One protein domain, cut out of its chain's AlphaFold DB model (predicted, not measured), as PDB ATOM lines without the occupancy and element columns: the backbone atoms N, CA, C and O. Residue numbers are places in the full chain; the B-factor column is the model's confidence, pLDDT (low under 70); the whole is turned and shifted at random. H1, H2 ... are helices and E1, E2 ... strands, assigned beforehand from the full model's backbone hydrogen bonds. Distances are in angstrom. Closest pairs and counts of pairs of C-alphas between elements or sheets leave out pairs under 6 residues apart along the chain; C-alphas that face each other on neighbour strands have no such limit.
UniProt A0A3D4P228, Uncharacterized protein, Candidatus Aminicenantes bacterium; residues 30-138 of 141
ATOM      1  N   GLN A  30     358.060 372.005 797.094       86.81
ATOM      2  CA  GLN A  30     358.320 372.462 798.444       86.81
ATOM      3  C   GLN A  30     357.989 373.940 798.552       86.81
ATOM      4  O   GLN A  30     358.068 374.684 797.584       86.81
ATOM      5  N   THR A  31     357.623 374.379 799.751       86.19
ATOM      6  CA  THR A  31     357.330 375.793 800.003       86.19
ATOM      7  C   THR A  31     358.529 376.687 799.696       86.19
ATOM      8  O   THR A  31     358.352 377.827 799.293       86.19
ATOM      9  N   ASP A  32     359.744 376.164 799.858       88.88
ATOM     10  CA  ASP A  32     360.989 376.903 799.629       88.88
ATOM     11  C   ASP A  32     361.382 377.000 798.152       88.88
ATOM     12  O   ASP A  32     362.300 377.742 797.830       88.88
ATOM     13  N   ASP A  33     360.654 376.323 797.258       90.12
ATOM     14  CA  ASP A  33     360.824 376.464 795.807       90.12
ATOM     15  C   ASP A  33     360.196 377.776 795.279       90.12
ATOM     16  O   ASP A  33     360.278 378.070 794.087       90.12
ATOM     17  N   TYR A  34     359.545 378.556 796.154       93.00
ATOM     18  CA  TYR A  34     358.825 379.784 795.818       93.00
ATOM     19  C   TYR A  34     359.460 381.002 796.488       93.00
ATOM     20  O   TYR A  34     359.729 381.022 797.696       93.00
ATOM     21  N   GLU A  35     359.633 382.056 795.697       94.62
ATOM     22  CA  GLU A  35     360.281 383.290 796.128       94.62
ATOM     23  C   GLU A  35     359.360 384.172 796.974       94.62
ATOM     24  O   GLU A  35     358.148 384.260 796.751       94.62
ATOM     25  N   TRP A  36     359.963 384.855 797.948       96.94
ATOM     26  CA  TRP A  36     359.292 385.931 798.668       96.94
ATOM     27  C   TRP A  36     359.316 387.204 797.826       96.94
ATOM     28  O   TRP A  36     360.359 387.606 797.321       96.94
ATOM     29  N   THR A  37     358.169 387.863 797.727       96.88
ATOM     30  CA  THR A  37     358.005 389.151 797.052       96.88
ATOM     31  C   THR A  37     357.448 390.167 798.036       96.88
ATOM     32  O   THR A  37     356.450 389.903 798.705       96.88
ATOM     33  N   THR A  38     358.082 391.333 798.137       97.75
ATOM     34  CA  THR A  38     357.589 392.431 798.973       97.75
ATOM     35  C   THR A  38     356.532 393.232 798.213       97.75
ATOM     36  O   THR A  38     356.779 393.685 797.098       97.75
ATOM     37  N   ILE A  39     355.366 393.406 798.833       97.19
ATOM     38  CA  ILE A  39     354.288 394.290 798.394       97.19
ATOM     39  C   ILE A  39     354.280 395.515 799.313       97.19
ATOM     40  O   ILE A  39     354.041 395.407 800.520       97.19
ATOM     41  N   ASP A  40     354.537 396.669 798.712       96.31
ATOM     42  CA  ASP A  40     354.501 398.000 799.314       96.31
ATOM     43  C   ASP A  40     353.632 398.949 798.460       96.31
ATOM     44  O   ASP A  40     352.920 398.515 797.548       96.31
ATOM     45  N   GLU A  41     353.674 400.252 798.737       95.69
ATOM     46  CA  GLU A  41     352.866 401.258 798.043       95.69
ATOM     47  C   GLU A  41     353.162 401.334 796.536       95.69
ATOM     48  O   GLU A  41     352.259 401.628 795.748       95.69
ATOM     49  N   ASN A  42     354.407 401.045 796.139       96.00
ATOM     50  CA  ASN A  42     354.906 401.167 794.766       96.00
ATOM     51  C   ASN A  42     354.847 399.843 793.992       96.00
ATOM     52  O   ASN A  42     355.133 399.811 792.791       96.00
ATOM     53  N   TYR A  43     354.492 398.749 794.665       96.31
ATOM     54  CA  TYR A  43     354.363 397.445 794.040       96.31
ATOM     55  C   TYR A  43     353.298 397.452 792.938       96.31
ATOM     56  O   TYR A  43     352.182 397.938 793.132       96.31
ATOM     57  N   THR A  44     353.638 396.878 791.781       96.94
ATOM     58  CA  THR A  44     352.706 396.670 790.664       96.94
ATOM     59  C   THR A  44     352.204 395.223 790.691       96.94
ATOM     60  O   THR A  44     352.990 394.321 790.376       96.94
ATOM     61  N   PRO A  45     350.925 394.981 791.042       95.31
ATOM     62  CA  PRO A  45     350.355 393.639 791.071       95.31
ATOM     63  C   PRO A  45     350.456 392.920 789.728       95.31
ATOM     64  O   PRO A  45     350.205 393.514 788.680       95.31
ATOM     65  N   GLN A  46     350.794 391.632 789.760       93.94
ATOM     66  CA  GLN A  46     350.846 390.781 788.568       93.94
ATOM     67  C   GLN A  46     349.520 390.049 788.319       93.94
ATOM     68  O   GLN A  46     349.297 389.510 787.237       93.94
ATOM     69  N   ASN A  47     348.638 390.003 789.319       92.06
ATOM     70  CA  ASN A  47     347.319 389.384 789.238       92.06
ATOM     71  C   ASN A  47     346.333 390.017 790.237       92.06
ATOM     72  O   ASN A  47     346.718 390.781 791.123       92.06
ATOM     73  N   TYR A  48     345.054 389.653 790.111       91.56
ATOM     74  CA  TYR A  48     343.974 390.158 790.963       91.56
ATOM     75  C   TYR A  48     344.137 389.826 792.450       91.56
ATOM     76  O   TYR A  48     343.697 390.600 793.296       91.56
ATOM     77  N   VAL A  49     344.757 388.693 792.796       93.81
ATOM     78  CA  VAL A  49     344.953 388.317 794.204       93.81
ATOM     79  C   VAL A  49     346.015 389.205 794.847       93.81
ATOM     80  O   VAL A  49     345.835 389.674 795.966       93.81
ATOM     81  N   GLU A  50     347.095 389.499 794.130       95.19
ATOM     82  CA  GLU A  50     348.111 390.454 794.573       95.19
ATOM     83  C   GLU A  50     347.555 391.874 794.684       95.19
ATOM     84  O   GLU A  50     347.872 392.577 795.642       95.19
ATOM     85  N   GLU A  51     346.684 392.285 793.758       94.44
ATOM     86  CA  GLU A  51     345.985 393.572 793.839       94.44
ATOM     87  C   GLU A  51     345.077 393.627 795.072       94.44
ATOM     88  O   GLU A  51     345.109 394.600 795.828       94.44
ATOM     89  N   PHE A  52     344.325 392.553 795.329       91.75
ATOM     90  CA  PHE A  52     343.514 392.414 796.534       91.75
ATOM     91  C   PHE A  52     344.369 392.515 797.805       91.75
ATOM     92  O   PHE A  52     344.027 393.275 798.708       91.75
ATOM     93  N   ILE A  53     345.493 391.791 797.872       93.50
ATOM     94  CA  ILE A  53     346.408 391.827 799.023       93.50
ATOM     95  C   ILE A  53     346.989 393.224 799.216       93.50
ATOM     96  O   ILE A  53     347.040 393.694 800.353       93.50
ATOM     97  N   LYS A  54     347.411 393.895 798.135       95.44
ATOM     98  CA  LYS A  54     347.926 395.267 798.188       95.44
ATOM     99  C   LYS A  54     346.875 396.201 798.790       95.44
ATOM    100  O   LYS A  54     347.146 396.842 799.799       95.44
ATOM    101  N   ASN A  55     345.664 396.210 798.235       94.44
ATOM    102  CA  ASN A  55     344.585 397.088 798.688       94.44
ATOM    103  C   ASN A  55     344.165 396.803 800.143       94.44
ATOM    104  O   ASN A  55     343.994 397.736 800.925       94.44
ATOM    105  N   ASP A  56     344.032 395.530 800.532       91.56
ATOM    106  CA  ASP A  56     343.692 395.133 801.909       91.56
ATOM    107  C   ASP A  56     344.798 395.520 802.906       91.56
ATOM    108  O   ASP A  56     344.514 396.000 804.006       91.56
ATOM    109  N   SER A  57     346.066 395.368 802.513       92.81
ATOM    110  CA  SER A  57     347.218 395.721 803.349       92.81
ATOM    111  C   SER A  57     347.364 397.233 803.530       92.81
ATOM    112  O   SER A  57     347.655 397.690 804.637       92.81
ATOM    113  N   GLU A  58     347.108 398.008 802.475       94.31
ATOM    114  CA  GLU A  58     347.086 399.473 802.511       94.31
ATOM    115  C   GLU A  58     345.979 399.983 803.439       94.31
ATOM    116  O   GLU A  58     346.236 400.778 804.341       94.31
ATOM    117  N   GLN A  59     344.758 399.453 803.289       93.06
ATOM    118  CA  GLN A  59     343.613 399.808 804.137       93.06
ATOM    119  C   GLN A  59     343.853 399.496 805.617       93.06
ATOM    120  O   GLN A  59     343.385 400.225 806.490       93.06
ATOM    121  N   LYS A  60     344.584 398.415 805.906       90.62
ATOM    122  CA  LYS A  60     344.953 398.017 807.271       90.62
ATOM    123  C   LYS A  60     346.187 398.745 807.806       90.62
ATOM    124  O   LYS A  60     346.495 398.578 808.982       90.62
ATOM    125  N   GLY A  61     346.901 399.509 806.975       92.88
ATOM    126  CA  GLY A  61     348.144 400.178 807.360       92.88
ATOM    127  C   GLY A  61     349.264 399.206 807.744       92.88
ATOM    128  O   GLY A  61     350.062 399.517 808.624       92.88
ATOM    129  N   ILE A  62     349.300 398.016 807.130       93.38
ATOM    130  CA  ILE A  62     350.267 396.947 807.453       93.38
ATOM    131  C   ILE A  62     351.385 396.808 806.416       93.38
ATOM    132  O   ILE A  62     352.107 395.809 806.430       93.38
ATOM    133  N   PHE A  63     351.529 397.771 805.506       94.31
ATOM    134  CA  PHE A  63     352.678 397.781 804.611       94.31
ATOM    135  C   PHE A  63     354.006 397.951 805.370       94.31
ATOM    136  O   PHE A  63     354.056 398.640 806.392       94.31
ATOM    137  N   PRO A  64     355.096 397.358 804.848       96.12
ATOM    138  CA  PRO A  64     355.123 396.408 803.732       96.12
ATOM    139  C   PRO A  64     354.707 394.994 804.170       96.12
ATOM    140  O   PRO A  64     354.957 394.575 805.303       96.12
ATOM    141  N   VAL A  65     354.148 394.215 803.240       97.00
ATOM    142  CA  VAL A  65     353.889 392.778 803.441       97.00
ATOM    143  C   VAL A  65     354.755 391.954 802.496       97.00
ATOM    144  O   VAL A  65     355.011 392.352 801.367       97.00
ATOM    145  N   ASN A  66     355.222 390.789 802.935       97.88
ATOM    146  CA  ASN A  66     355.929 389.844 802.076       97.88
ATOM    147  C   ASN A  66     354.989 388.704 801.727       97.88
ATOM    148  O   ASN A  66     354.412 388.090 802.624       97.88
ATOM    149  N   ILE A  67     354.863 388.400 800.444       97.56
ATOM    150  CA  ILE A  67     354.059 387.286 799.968       97.56
ATOM    151  C   ILE A  67     354.928 386.205 799.350       97.56
ATOM    152  O   ILE A  67     355.981 386.487 798.783       97.56
ATOM    153  N   ARG A  68     354.463 384.967 799.417       97.12
ATOM    154  CA  ARG A  68     354.992 383.862 798.625       97.12
ATOM    155  C   ARG A  68     353.809 383.192 797.947       97.12
ATOM    156  O   ARG A  68     352.945 382.622 798.613       97.12
ATOM    157  N   ASN A  69     353.740 383.346 796.628       96.44
ATOM    158  CA  ASN A  69     352.601 382.923 795.825       96.44
ATOM    159  C   ASN A  69     352.814 381.494 795.312       96.44
ATOM    160  O   ASN A  69     353.657 381.263 794.448       96.44
ATOM    161  N   TYR A  70     352.040 380.540 795.831       96.06
ATOM    162  CA  TYR A  70     352.101 379.136 795.413       96.06
ATOM    163  C   TYR A  70     351.231 378.836 794.191       96.06
ATOM    164  O   TYR A  70     351.255 377.720 793.663       96.06
ATOM    165  N   GLY A  71     350.436 379.808 793.742       95.06
ATOM    166  CA  GLY A  71     349.490 379.624 792.658       95.06
ATOM    167  C   GLY A  71     348.500 378.506 792.980       95.06
ATOM    168  O   GLY A  71     347.920 378.444 794.068       95.06
ATOM    169  N   LYS A  72     348.361 377.596 792.015       95.38
ATOM    170  CA  LYS A  72     347.454 376.441 792.038       95.38
ATOM    171  C   LYS A  72     348.183 375.128 792.274       95.38
ATOM    172  O   LYS A  72     347.805 374.084 791.744       95.38
ATOM    173  N   ASP A  73     349.275 375.165 793.035       95.06
ATOM    174  CA  ASP A  73     350.042 373.955 793.294       95.06
ATOM    175  C   ASP A  73     349.285 373.005 794.233       95.06
ATOM    176  O   ASP A  73     349.205 373.189 795.449       95.06
ATOM    177  N   VAL A  74     348.741 371.936 793.652       94.38
ATOM    178  CA  VAL A  74     347.982 370.899 794.363       94.38
ATOM    179  C   VAL A  74     348.834 370.165 795.412       94.38
ATOM    180  O   VAL A  74     348.306 369.691 796.422       94.38
ATOM    181  N   SER A  75     350.148 370.049 795.206       92.94
ATOM    182  CA  SER A  75     351.061 369.429 796.179       92.94
ATOM    183  C   SER A  75     351.192 370.297 797.426       92.94
ATOM    184  O   SER A  75     351.183 369.771 798.540       92.94
ATOM    185  N   ILE A  76     351.255 371.616 797.243       94.94
ATOM    186  CA  ILE A  76     351.258 372.591 798.335       94.94
ATOM    187  C   ILE A  76     349.878 372.650 799.013       94.94
ATOM    188  O   ILE A  76     349.804 372.586 800.241       94.94
ATOM    189  N   LEU A  77     348.781 372.654 798.247       95.94
ATOM    190  CA  LEU A  77     347.409 372.642 798.780       95.94
ATOM    191  C   LEU A  77     347.168 371.464 799.742       95.94
ATOM    192  O   LEU A  77     346.604 371.633 800.821       95.94
ATOM    193  N   ARG A  78     347.680 370.273 799.417       94.62
ATOM    194  CA  ARG A  78     347.574 369.072 800.273       94.62
ATOM    195  C   ARG A  78     348.340 369.167 801.596       94.62
ATOM    196  O   ARG A  78     348.198 368.290 802.447       94.62
ATOM    197  N   ARG A  79     349.169 370.194 801.779       94.56
ATOM    198  CA  ARG A  79     349.892 370.481 803.028       94.56
ATOM    199  C   ARG A  79     349.219 371.576 803.850       94.56
ATOM    200  O   ARG A  79     349.548 371.722 805.027       94.56
ATOM    201  N   PHE A  80     348.305 372.331 803.244       96.44
ATOM    202  CA  PHE A  80     347.589 373.418 803.890       96.44
ATOM    203  C   PHE A  80     346.638 372.887 804.962       96.44
ATOM    204  O   PHE A  80     345.896 371.924 804.753       96.44
ATOM    205  N   ARG A  81     346.644 373.541 806.121       96.69
ATOM    206  CA  ARG A  81     345.654 373.350 807.171       96.69
ATOM    207  C   ARG A  81     345.133 374.710 807.603       96.69
ATOM    208  O   ARG A  81     345.830 375.458 808.286       96.69
ATOM    209  N   GLY A  82     343.908 374.991 807.191       95.94
ATOM    210  CA  GLY A  82     343.149 376.154 807.600       95.94
ATOM    211  C   GLY A  82     342.203 375.853 808.755       95.94
ATOM    212  O   GLY A  82     342.308 374.826 809.437       95.94
ATOM    213  N   THR A  83     341.282 376.783 808.977       95.94
ATOM    214  CA  THR A  83     340.235 376.671 809.994       95.94
ATOM    215  C   THR A  83     339.145 375.703 809.544       95.94
ATOM    216  O   THR A  83     338.671 374.899 810.345       95.94
ATOM    217  N   ASN A  84     338.783 375.751 808.260       95.69
ATOM    218  CA  ASN A  84     337.701 374.960 807.675       95.69
ATOM    219  C   ASN A  84     338.221 373.745 806.894       95.69
ATOM    220  O   ASN A  84     337.560 372.710 806.850       95.69
ATOM    221  N   PHE A  85     339.416 373.842 806.308       95.12
ATOM    222  CA  PHE A  85     340.016 372.771 805.519       95.12
ATOM    223  C   PHE A  85     341.263 372.182 806.178       95.12
ATOM    224  O   PHE A  85     342.144 372.891 806.658       95.12
ATOM    225  N   ALA A  86     341.407 370.860 806.106       94.75
ATOM    226  CA  ALA A  86     342.628 370.161 806.490       94.75
ATOM    227  C   ALA A  86     343.109 369.291 805.328       94.75
ATOM    228  O   ALA A  86     342.480 368.284 805.010       94.75
ATOM    229  N   LYS A  87     344.237 369.673 804.719       95.38
ATOM    230  CA  LYS A  87     344.805 369.034 803.524       95.38
ATOM    231  C   LYS A  87     343.791 368.921 802.370       95.38
ATOM    232  O   LYS A  87     343.587 367.813 801.862       95.38
ATOM    233  N   PRO A  88     343.116 370.018 801.972       96.25
ATOM    234  CA  PRO A  88     342.108 369.942 800.924       96.25
ATOM    235  C   PRO A  88     342.710 369.482 799.589       96.25
ATOM    236  O   PRO A  88     343.915 369.551 799.338       96.25
ATOM    237  N   ASN A  89     341.830 369.010 798.715       95.44
ATOM    238  CA  ASN A  89     342.094 368.841 797.295       95.44
ATOM    239  C   ASN A  89     341.066 369.672 796.514       95.44
ATOM    240  O   ASN A  89     340.117 370.194 797.095       95.44
ATOM    241  N   GLU A  90     341.228 369.771 795.198       94.75
ATOM    242  CA  GLU A  90     340.322 370.564 794.360       94.75
ATOM    243  C   GLU A  90     338.866 370.094 794.441       94.75
ATOM    244  O   GLU A  90     337.962 370.920 794.442       94.75
ATOM    245  N   ALA A  91     338.612 368.788 794.564       95.38
ATOM    246  CA  ALA A  91     337.250 368.277 794.709       95.38
ATOM    247  C   ALA A  91     336.589 368.785 796.002       95.38
ATOM    248  O   ALA A  91     335.435 369.201 795.979       95.38
ATOM    249  N   ALA A  92     337.329 368.814 797.113       96.06
ATOM    250  CA  ALA A  92     336.851 369.372 798.374       96.06
ATOM    251  C   ALA A  92     336.591 370.882 798.268       96.06
ATOM    252  O   ALA A  92     335.608 371.361 798.830       96.06
ATOM    253  N   LEU A  93     337.427 371.620 797.525       97.19
ATOM    254  CA  LEU A  93     337.186 373.042 797.265       97.19
ATOM    255  C   LEU A  93     335.906 373.246 796.445       97.19
ATOM    256  O   LEU A  93     335.058 374.023 796.858       97.19
ATOM    257  N   ASN A  94     335.720 372.499 795.353       96.19
ATOM    258  CA  ASN A  94     334.512 372.572 794.519       96.19
ATOM    259  C   ASN A  94     333.230 372.190 795.277       96.19
ATOM    260  O   ASN A  94     332.161 372.717 794.998       96.19
ATOM    261  N   MET A  95     333.316 371.268 796.242       95.94
ATOM    262  CA  MET A  95     332.171 370.921 797.094       95.94
ATOM    263  C   MET A  95     331.832 372.023 798.102       95.94
ATOM    264  O   MET A  95     330.665 372.203 798.439       95.94
ATOM    265  N   ALA A  96     332.842 372.726 798.618       96.44
ATOM    266  CA  ALA A  96     332.664 373.758 799.635       96.44
ATOM    267  C   ALA A  96     332.332 375.136 799.048       96.44
ATOM    268  O   ALA A  96     331.653 375.931 799.695       96.44
ATOM    269  N   PHE A  97     332.798 375.407 797.831       96.06
ATOM    270  CA  PHE A  97     332.553 376.631 797.083       96.06
ATOM    271  C   PHE A  97     331.811 376.271 795.788       96.06
ATOM    272  O   PHE A  97     332.457 375.946 794.791       96.06
ATOM    273  N   PRO A  98     330.465 376.284 795.794       92.94
ATOM    274  CA  PRO A  98     329.689 376.193 794.562       92.94
ATOM    275  C   PRO A  98     330.146 377.274 793.580       92.94
ATOM    276  O   PRO A  98     330.453 378.387 794.002       92.94
ATOM    277  N   ASP A  99     330.224 376.927 792.297       94.81
ATOM    278  CA  ASP A  99     330.682 377.832 791.236       94.81
ATOM    279  C   ASP A  99     332.114 378.362 791.449       94.81
ATOM    280  O   ASP A  99     332.442 379.490 791.084       94.81
ATOM    281  N   LEU A 100     332.985 377.535 792.045       96.75
ATOM    282  CA  LEU A 100     334.420 377.802 792.115       96.75
ATOM    283  C   LEU A 100     335.003 377.947 790.704       96.75
ATOM    284  O   LEU A 100     335.108 376.978 789.953       96.75
ATOM    285  N   GLU A 101     335.423 379.161 790.375       96.06
ATOM    286  CA  GLU A 101     336.052 379.491 789.098       96.06
ATOM    287  C   GLU A 101     337.560 379.272 789.167       96.06
ATOM    288  O   GLU A 101     338.156 378.690 788.258       96.06
ATOM    289  N   ASP A 102     338.179 379.726 790.259       96.12
ATOM    290  CA  ASP A 102     339.608 379.571 790.471       96.12
ATOM    291  C   ASP A 102     339.995 379.594 791.955       96.12
ATOM    292  O   ASP A 102     339.203 379.951 792.829       96.12
ATOM    293  N   TRP A 103     341.231 379.207 792.264       96.94
ATOM    294  CA  TRP A 103     341.781 379.291 793.618       96.94
ATOM    295  C   TRP A 103     343.269 379.634 793.603       96.94
ATOM    296  O   TRP A 103     343.944 379.507 792.586       96.94
ATOM    297  N   MET A 104     343.795 380.094 794.733       97.50
ATOM    298  CA  MET A 104     345.215 380.394 794.887       97.50
ATOM    299  C   MET A 104     345.637 380.251 796.343       97.50
ATOM    300  O   MET A 104     344.898 380.637 797.246       97.50
ATOM    301  N   LEU A 105     346.832 379.718 796.584       97.38
ATOM    302  CA  LEU A 105     347.403 379.649 797.924       97.38
ATOM    303  C   LEU A 105     348.576 380.624 798.048       97.38
ATOM    304  O   LEU A 105     349.481 380.621 797.214       97.38
ATOM    305  N   ILE A 106     348.573 381.448 799.093       97.56
ATOM    306  CA  ILE A 106     349.596 382.476 799.310       97.56
ATOM    307  C   ILE A 106     350.007 382.484 800.778       97.56
ATOM    308  O   ILE A 106     349.150 382.548 801.658       97.56
ATOM    309  N   ASP A 107     351.310 382.464 801.057       97.50
ATOM    310  CA  ASP A 107     351.790 382.893 802.371       97.50
ATOM    311  C   ASP A 107     351.915 384.409 802.414       97.50
ATOM    312  O   ASP A 107     352.443 385.014 801.486       97.50
ATOM    313  N   ILE A 108     351.489 385.004 803.522       96.69
ATOM    314  CA  ILE A 108     351.613 386.428 803.810       96.69
ATOM    315  C   ILE A 108     352.354 386.580 805.134       96.69
ATOM    316  O   ILE A 108     351.961 386.014 806.161       96.69
ATOM    317  N   LYS A 109     353.426 387.367 805.105       97.25
ATOM    318  CA  LYS A 109     354.252 387.721 806.250       97.25
ATOM    319  C   LYS A 109     354.247 389.232 806.449       97.25
ATOM    320  O   LYS A 109     354.614 389.972 805.542       97.25
ATOM    321  N   TYR A 110     353.876 389.688 807.639       95.25
ATOM    322  CA  TYR A 110     353.807 391.111 807.977       95.25
ATOM    323  C   TYR A 110     354.064 391.331 809.466       95.25
ATOM    324  O   TYR A 110     354.048 390.383 810.254       95.25
ATOM    325  N   LYS A 111     354.288 392.583 809.862       93.31
ATOM    326  CA  LYS A 111     354.366 392.961 811.272       93.31
ATOM    327  C   LYS A 111     353.049 393.565 811.737       93.31
ATOM    328  O   LYS A 111     352.466 394.388 811.040       93.31
ATOM    329  N   ASN A 112     352.568 393.149 812.904       90.69
ATOM    330  CA  ASN A 112     351.403 393.783 813.517       90.69
ATOM    331  C   ASN A 112     351.792 395.071 814.269       90.69
ATOM    332  O   ASN A 112     352.968 395.396 814.412       90.69
ATOM    333  N   GLU A 113     350.801 395.761 814.831       90.12
ATOM    334  CA  GLU A 113     350.986 396.983 815.636       90.12
ATOM    335  C   GLU A 113     351.905 396.804 816.860       90.12
ATOM    336  O   GLU A 113     352.416 397.775 817.409       90.12
ATOM    337  N   LYS A 114     352.121 395.560 817.305       92.81
ATOM    338  CA  LYS A 114     353.012 395.200 818.419       92.81
ATOM    339  C   LYS A 114     354.414 394.804 817.941       92.81
ATOM    340  O   LYS A 114     355.162 394.206 818.712       92.81
ATOM    341  N   ASP A 115     354.741 395.083 816.680       90.56
ATOM    342  CA  ASP A 115     356.010 394.752 816.023       90.56
ATOM    343  C   ASP A 115     356.301 393.232 815.988       90.56
ATOM    344  O   ASP A 115     357.442 392.787 815.859       90.56
ATOM    345  N   GLN A 116     355.253 392.408 816.104       94.25
ATOM    346  CA  GLN A 116     355.356 390.950 816.042       94.25
ATOM    347  C   GLN A 116     355.246 390.482 814.594       94.25
ATOM    348  O   GLN A 116     354.302 390.856 813.894       94.25
ATOM    349  N   GLU A 117     356.170 389.618 814.168       94.69
ATOM    350  CA  GLU A 117     356.089 388.968 812.860       94.69
ATOM    351  C   GLU A 117     354.954 387.939 812.854       94.69
ATOM    352  O   GLU A 117     354.914 387.002 813.655       94.69
ATOM    353  N   ILE A 118     354.027 388.126 811.924       94.75
ATOM    354  CA  ILE A 118     352.898 387.248 811.669       94.75
ATOM    355  C   ILE A 118     353.129 386.583 810.320       94.75
ATOM    356  O   ILE A 118     353.310 387.268 809.321       94.75
ATOM    357  N   LEU A 119     353.082 385.252 810.294       95.56
ATOM    358  CA  LEU A 119     353.061 384.446 809.076       95.56
ATOM    359  C   LEU A 119     351.727 383.707 809.004       95.56
ATOM    360  O   LEU A 119     351.344 383.029 809.962       95.56
ATOM    361  N   ARG A 120     351.027 383.823 807.877       94.75
ATOM    362  CA  ARG A 120     349.784 383.090 807.614       94.75
ATOM    363  C   ARG A 120     349.783 382.565 806.192       94.75
ATOM    364  O   ARG A 120     350.162 383.288 805.282       94.75
ATOM    365  N   THR A 121     349.270 381.359 806.015       97.25
ATOM    366  CA  THR A 121     348.912 380.818 804.705       97.25
ATOM    367  C   THR A 121     347.435 381.095 804.462       97.25
ATOM    368  O   THR A 121     346.599 380.777 805.311       97.25
ATOM    369  N   VAL A 122     347.099 381.687 803.323       97.56
ATOM    370  CA  VAL A 122     345.735 382.067 802.951       97.56
ATOM    371  C   VAL A 122     345.347 381.344 801.669       97.56
ATOM    372  O   VAL A 122     346.083 381.358 800.682       97.56
ATOM    373  N   LEU A 123     344.182 380.704 801.701       98.00
ATOM    374  CA  LEU A 123     343.512 380.169 800.527       98.00
ATOM    375  C   LEU A 123     342.570 381.245 799.991       98.00
ATOM    376  O   LEU A 123     341.578 381.581 800.637       98.00
ATOM    377  N   TYR A 124     342.872 381.759 798.808       96.94
ATOM    378  CA  TYR A 124     341.993 382.619 798.032       96.94
ATOM    379  C   TYR A 124     341.164 381.777 797.068       96.94
ATOM    380  O   TYR A 124     341.668 380.822 796.477       96.94
ATOM    381  N   VAL A 125     339.898 382.138 796.905       96.88
ATOM    382  CA  VAL A 125     338.974 381.503 795.962       96.88
ATOM    383  C   VAL A 125     338.268 382.568 795.140       96.88
ATOM    384  O   VAL A 125     337.940 383.639 795.659       96.88
ATOM    385  N   GLN A 126     338.035 382.268 793.871       95.94
ATOM    386  CA  GLN A 126     337.230 383.067 792.966       95.94
ATOM    387  C   GLN A 126     335.892 382.369 792.760       95.94
ATOM    388  O   GLN A 126     335.846 381.210 792.353       95.94
ATOM    389  N   VAL A 127     334.812 383.072 793.075       95.12
ATOM    390  CA  VAL A 127     333.438 382.582 792.927       95.12
ATOM    391  C   VAL A 127     332.594 383.763 792.469       95.12
ATOM    392  O   VAL A 127     332.647 384.815 793.119       95.12
ATOM    393  N   GLU A 128     331.834 383.586 791.388       94.19
ATOM    394  CA  GLU A 128     331.027 384.633 790.738       94.19
ATOM    395  C   GLU A 128     331.879 385.847 790.314       94.19
ATOM    396  O   GLU A 128     331.589 387.003 790.636       94.19
ATOM    397  N   GLY A 129     333.007 385.586 789.652       91.25
ATOM    398  CA  GLY A 129     333.945 386.598 789.172       91.25
ATOM    399  C   GLY A 129     334.720 387.353 790.257       91.25
ATOM    400  O   GLY A 129     335.569 388.176 789.920       91.25
ATOM    401  N   SER A 130     334.483 387.076 791.545       89.81
ATOM    402  CA  SER A 130     335.049 387.842 792.663       89.81
ATOM    403  C   SER A 130     335.992 387.007 793.530       89.81
ATOM    404  O   SER A 130     335.620 385.943 794.033       89.81
ATOM    405  N   TRP A 131     337.207 387.519 793.749       91.62
ATOM    406  CA  TRP A 131     338.187 386.924 794.659       91.62
ATOM    407  C   TRP A 131     337.853 387.229 796.120       91.62
ATOM    408  O   TRP A 131     337.528 388.360 796.481       91.62
ATOM    409  N   ARG A 132     337.968 386.214 796.977       91.94
ATOM    410  CA  ARG A 132     337.750 386.314 798.426       91.94
ATOM    411  C   ARG A 132     338.642 385.344 799.189       91.94
ATOM    412  O   ARG A 132     339.171 384.384 798.629       91.94
ATOM    413  N   VAL A 133     338.787 385.578 800.491       94.94
ATOM    414  CA  VAL A 133     339.443 384.629 801.399       94.94
ATOM    415  C   VAL A 133     338.518 383.430 801.609       94.94
ATOM    416  O   VAL A 133     337.420 383.582 802.142       94.94
ATOM    417  N   GLY A 134     338.957 382.247 801.187       95.62
ATOM    418  CA  GLY A 134     338.254 380.982 801.401       95.62
ATOM    419  C   GLY A 134     338.608 380.328 802.738       95.62
ATOM    420  O   GLY A 134     337.733 379.791 803.414       95.62
ATOM    421  N   ASP A 135     339.879 380.381 803.143       97.38
ATOM    422  CA  ASP A 135     340.335 379.913 804.457       97.38
ATOM    423  C   ASP A 135     341.709 380.505 804.807       97.38
ATOM    424  O   ASP A 135     342.428 381.010 803.945       97.38
ATOM    425  N   SER A 136     342.104 380.424 806.075       96.44
ATOM    426  CA  SER A 136     343.426 380.841 806.540       96.44
ATOM    427  C   SER A 136     343.973 379.889 807.598       96.44
ATOM    428  O   SER A 136     343.225 379.329 808.403       96.44
ATOM    429  N   GLY A 137     345.291 379.712 807.602       95.69
ATOM    430  CA  GLY A 137     345.982 378.852 808.551       95.69
ATOM    431  C   GLY A 137     347.474 378.772 808.276       95.69
ATOM    432  O   GLY A 137     348.141 379.798 808.138       95.69
ATOM    433  N   SER A 138     348.006 377.554 808.243       95.12
ATOM    434  CA  SER A 138     349.435 377.299 808.062       95.12
ATOM    435  C   SER A 138     349.692 375.976 807.349       95.12
ATOM    436  O   SER A 138     348.803 375.132 807.194       95.12
TER     437      SER A 138
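AT A GLANCE: This is residues 30 to 138 of the 141 residues of an uncharacterized protein of Candidatus Aminicenantes bacterium (UniProt A0A3D4P228). A strongly twisted sheet of six strands curls round one helix, H1, and the long strands E4, E5 and E6 fold back on one another through the middle. Away from H1, H3 runs across E4 and the tiny H2 only grazes the sheet. The 109 printed residues, with three named helices and six named strands, follow the order E1 H1 E2 H2 E3 H3 E4 E5 E6; the sheet's order is E1 - E2 - E4 - E5 - E6 - E3, all antiparallel. The class is mixed, and the whole is compact, with a radius of gyration of the C-alphas of 13.7 A and spans of 37 by 28 by 25 A.

IN THESE COORDINATES: E1 is residues 37 to 39, from C-alpha 37 at (358.005, 389.151, 797.052). H1 is 48 to 59, 16.3 A; E2 65 to 71, 17.6 A; H2 74 to 77; E3 80 to 82; H3 90 to 96, 9.8 A. E4 is 100 to 111, 31.5 A; E5 117 to 127, 30.8 A; E6 130 to 138, 23.6 A, ending at C-alpha 138 (349.435, 377.299, 808.062).

HOW THE PARTS SIT: Edge strand E1 pairs with E2 (N 37 and O 67, 2.8 A), and E2 with E4 (N 68 and O 107, 2.9 A). E4, E5 and E6 form a meander, each strand the antiparallel neighbour of the one before, in two hairpins (N 104 and O 124, 2.8 A; N 123 and O 135, 2.9 A). E6 pairs with edge strand E3 (N 81 and O 138, 2.9 A). H1 on one face of the sheet makes two layers, helix and sheet; its closest C-alphas to E6 are Val 49 and Trp 131, 6.9 A. H3, 8.4 A in height over the sheet, lies only just over E4, with 3 of its 7 C-alphas falling on it, at 81 degrees on the local plane; the closest C-alphas are Asn 94 and Leu 100, 5.8 A. The closest C-alphas of H2 and E4 are Leu 77 and Leu 105, 7.1 A. H1 and H3 have each O i to N i+4 pair within hydrogen-bond range; H2 is too short for one.

THE WHOLE: The farthest C-alphas, Asp 99 and Asp 115, are 39.3 A apart. The printed part has no cut and no long link, and no printed residue is under 70 in pLDDT.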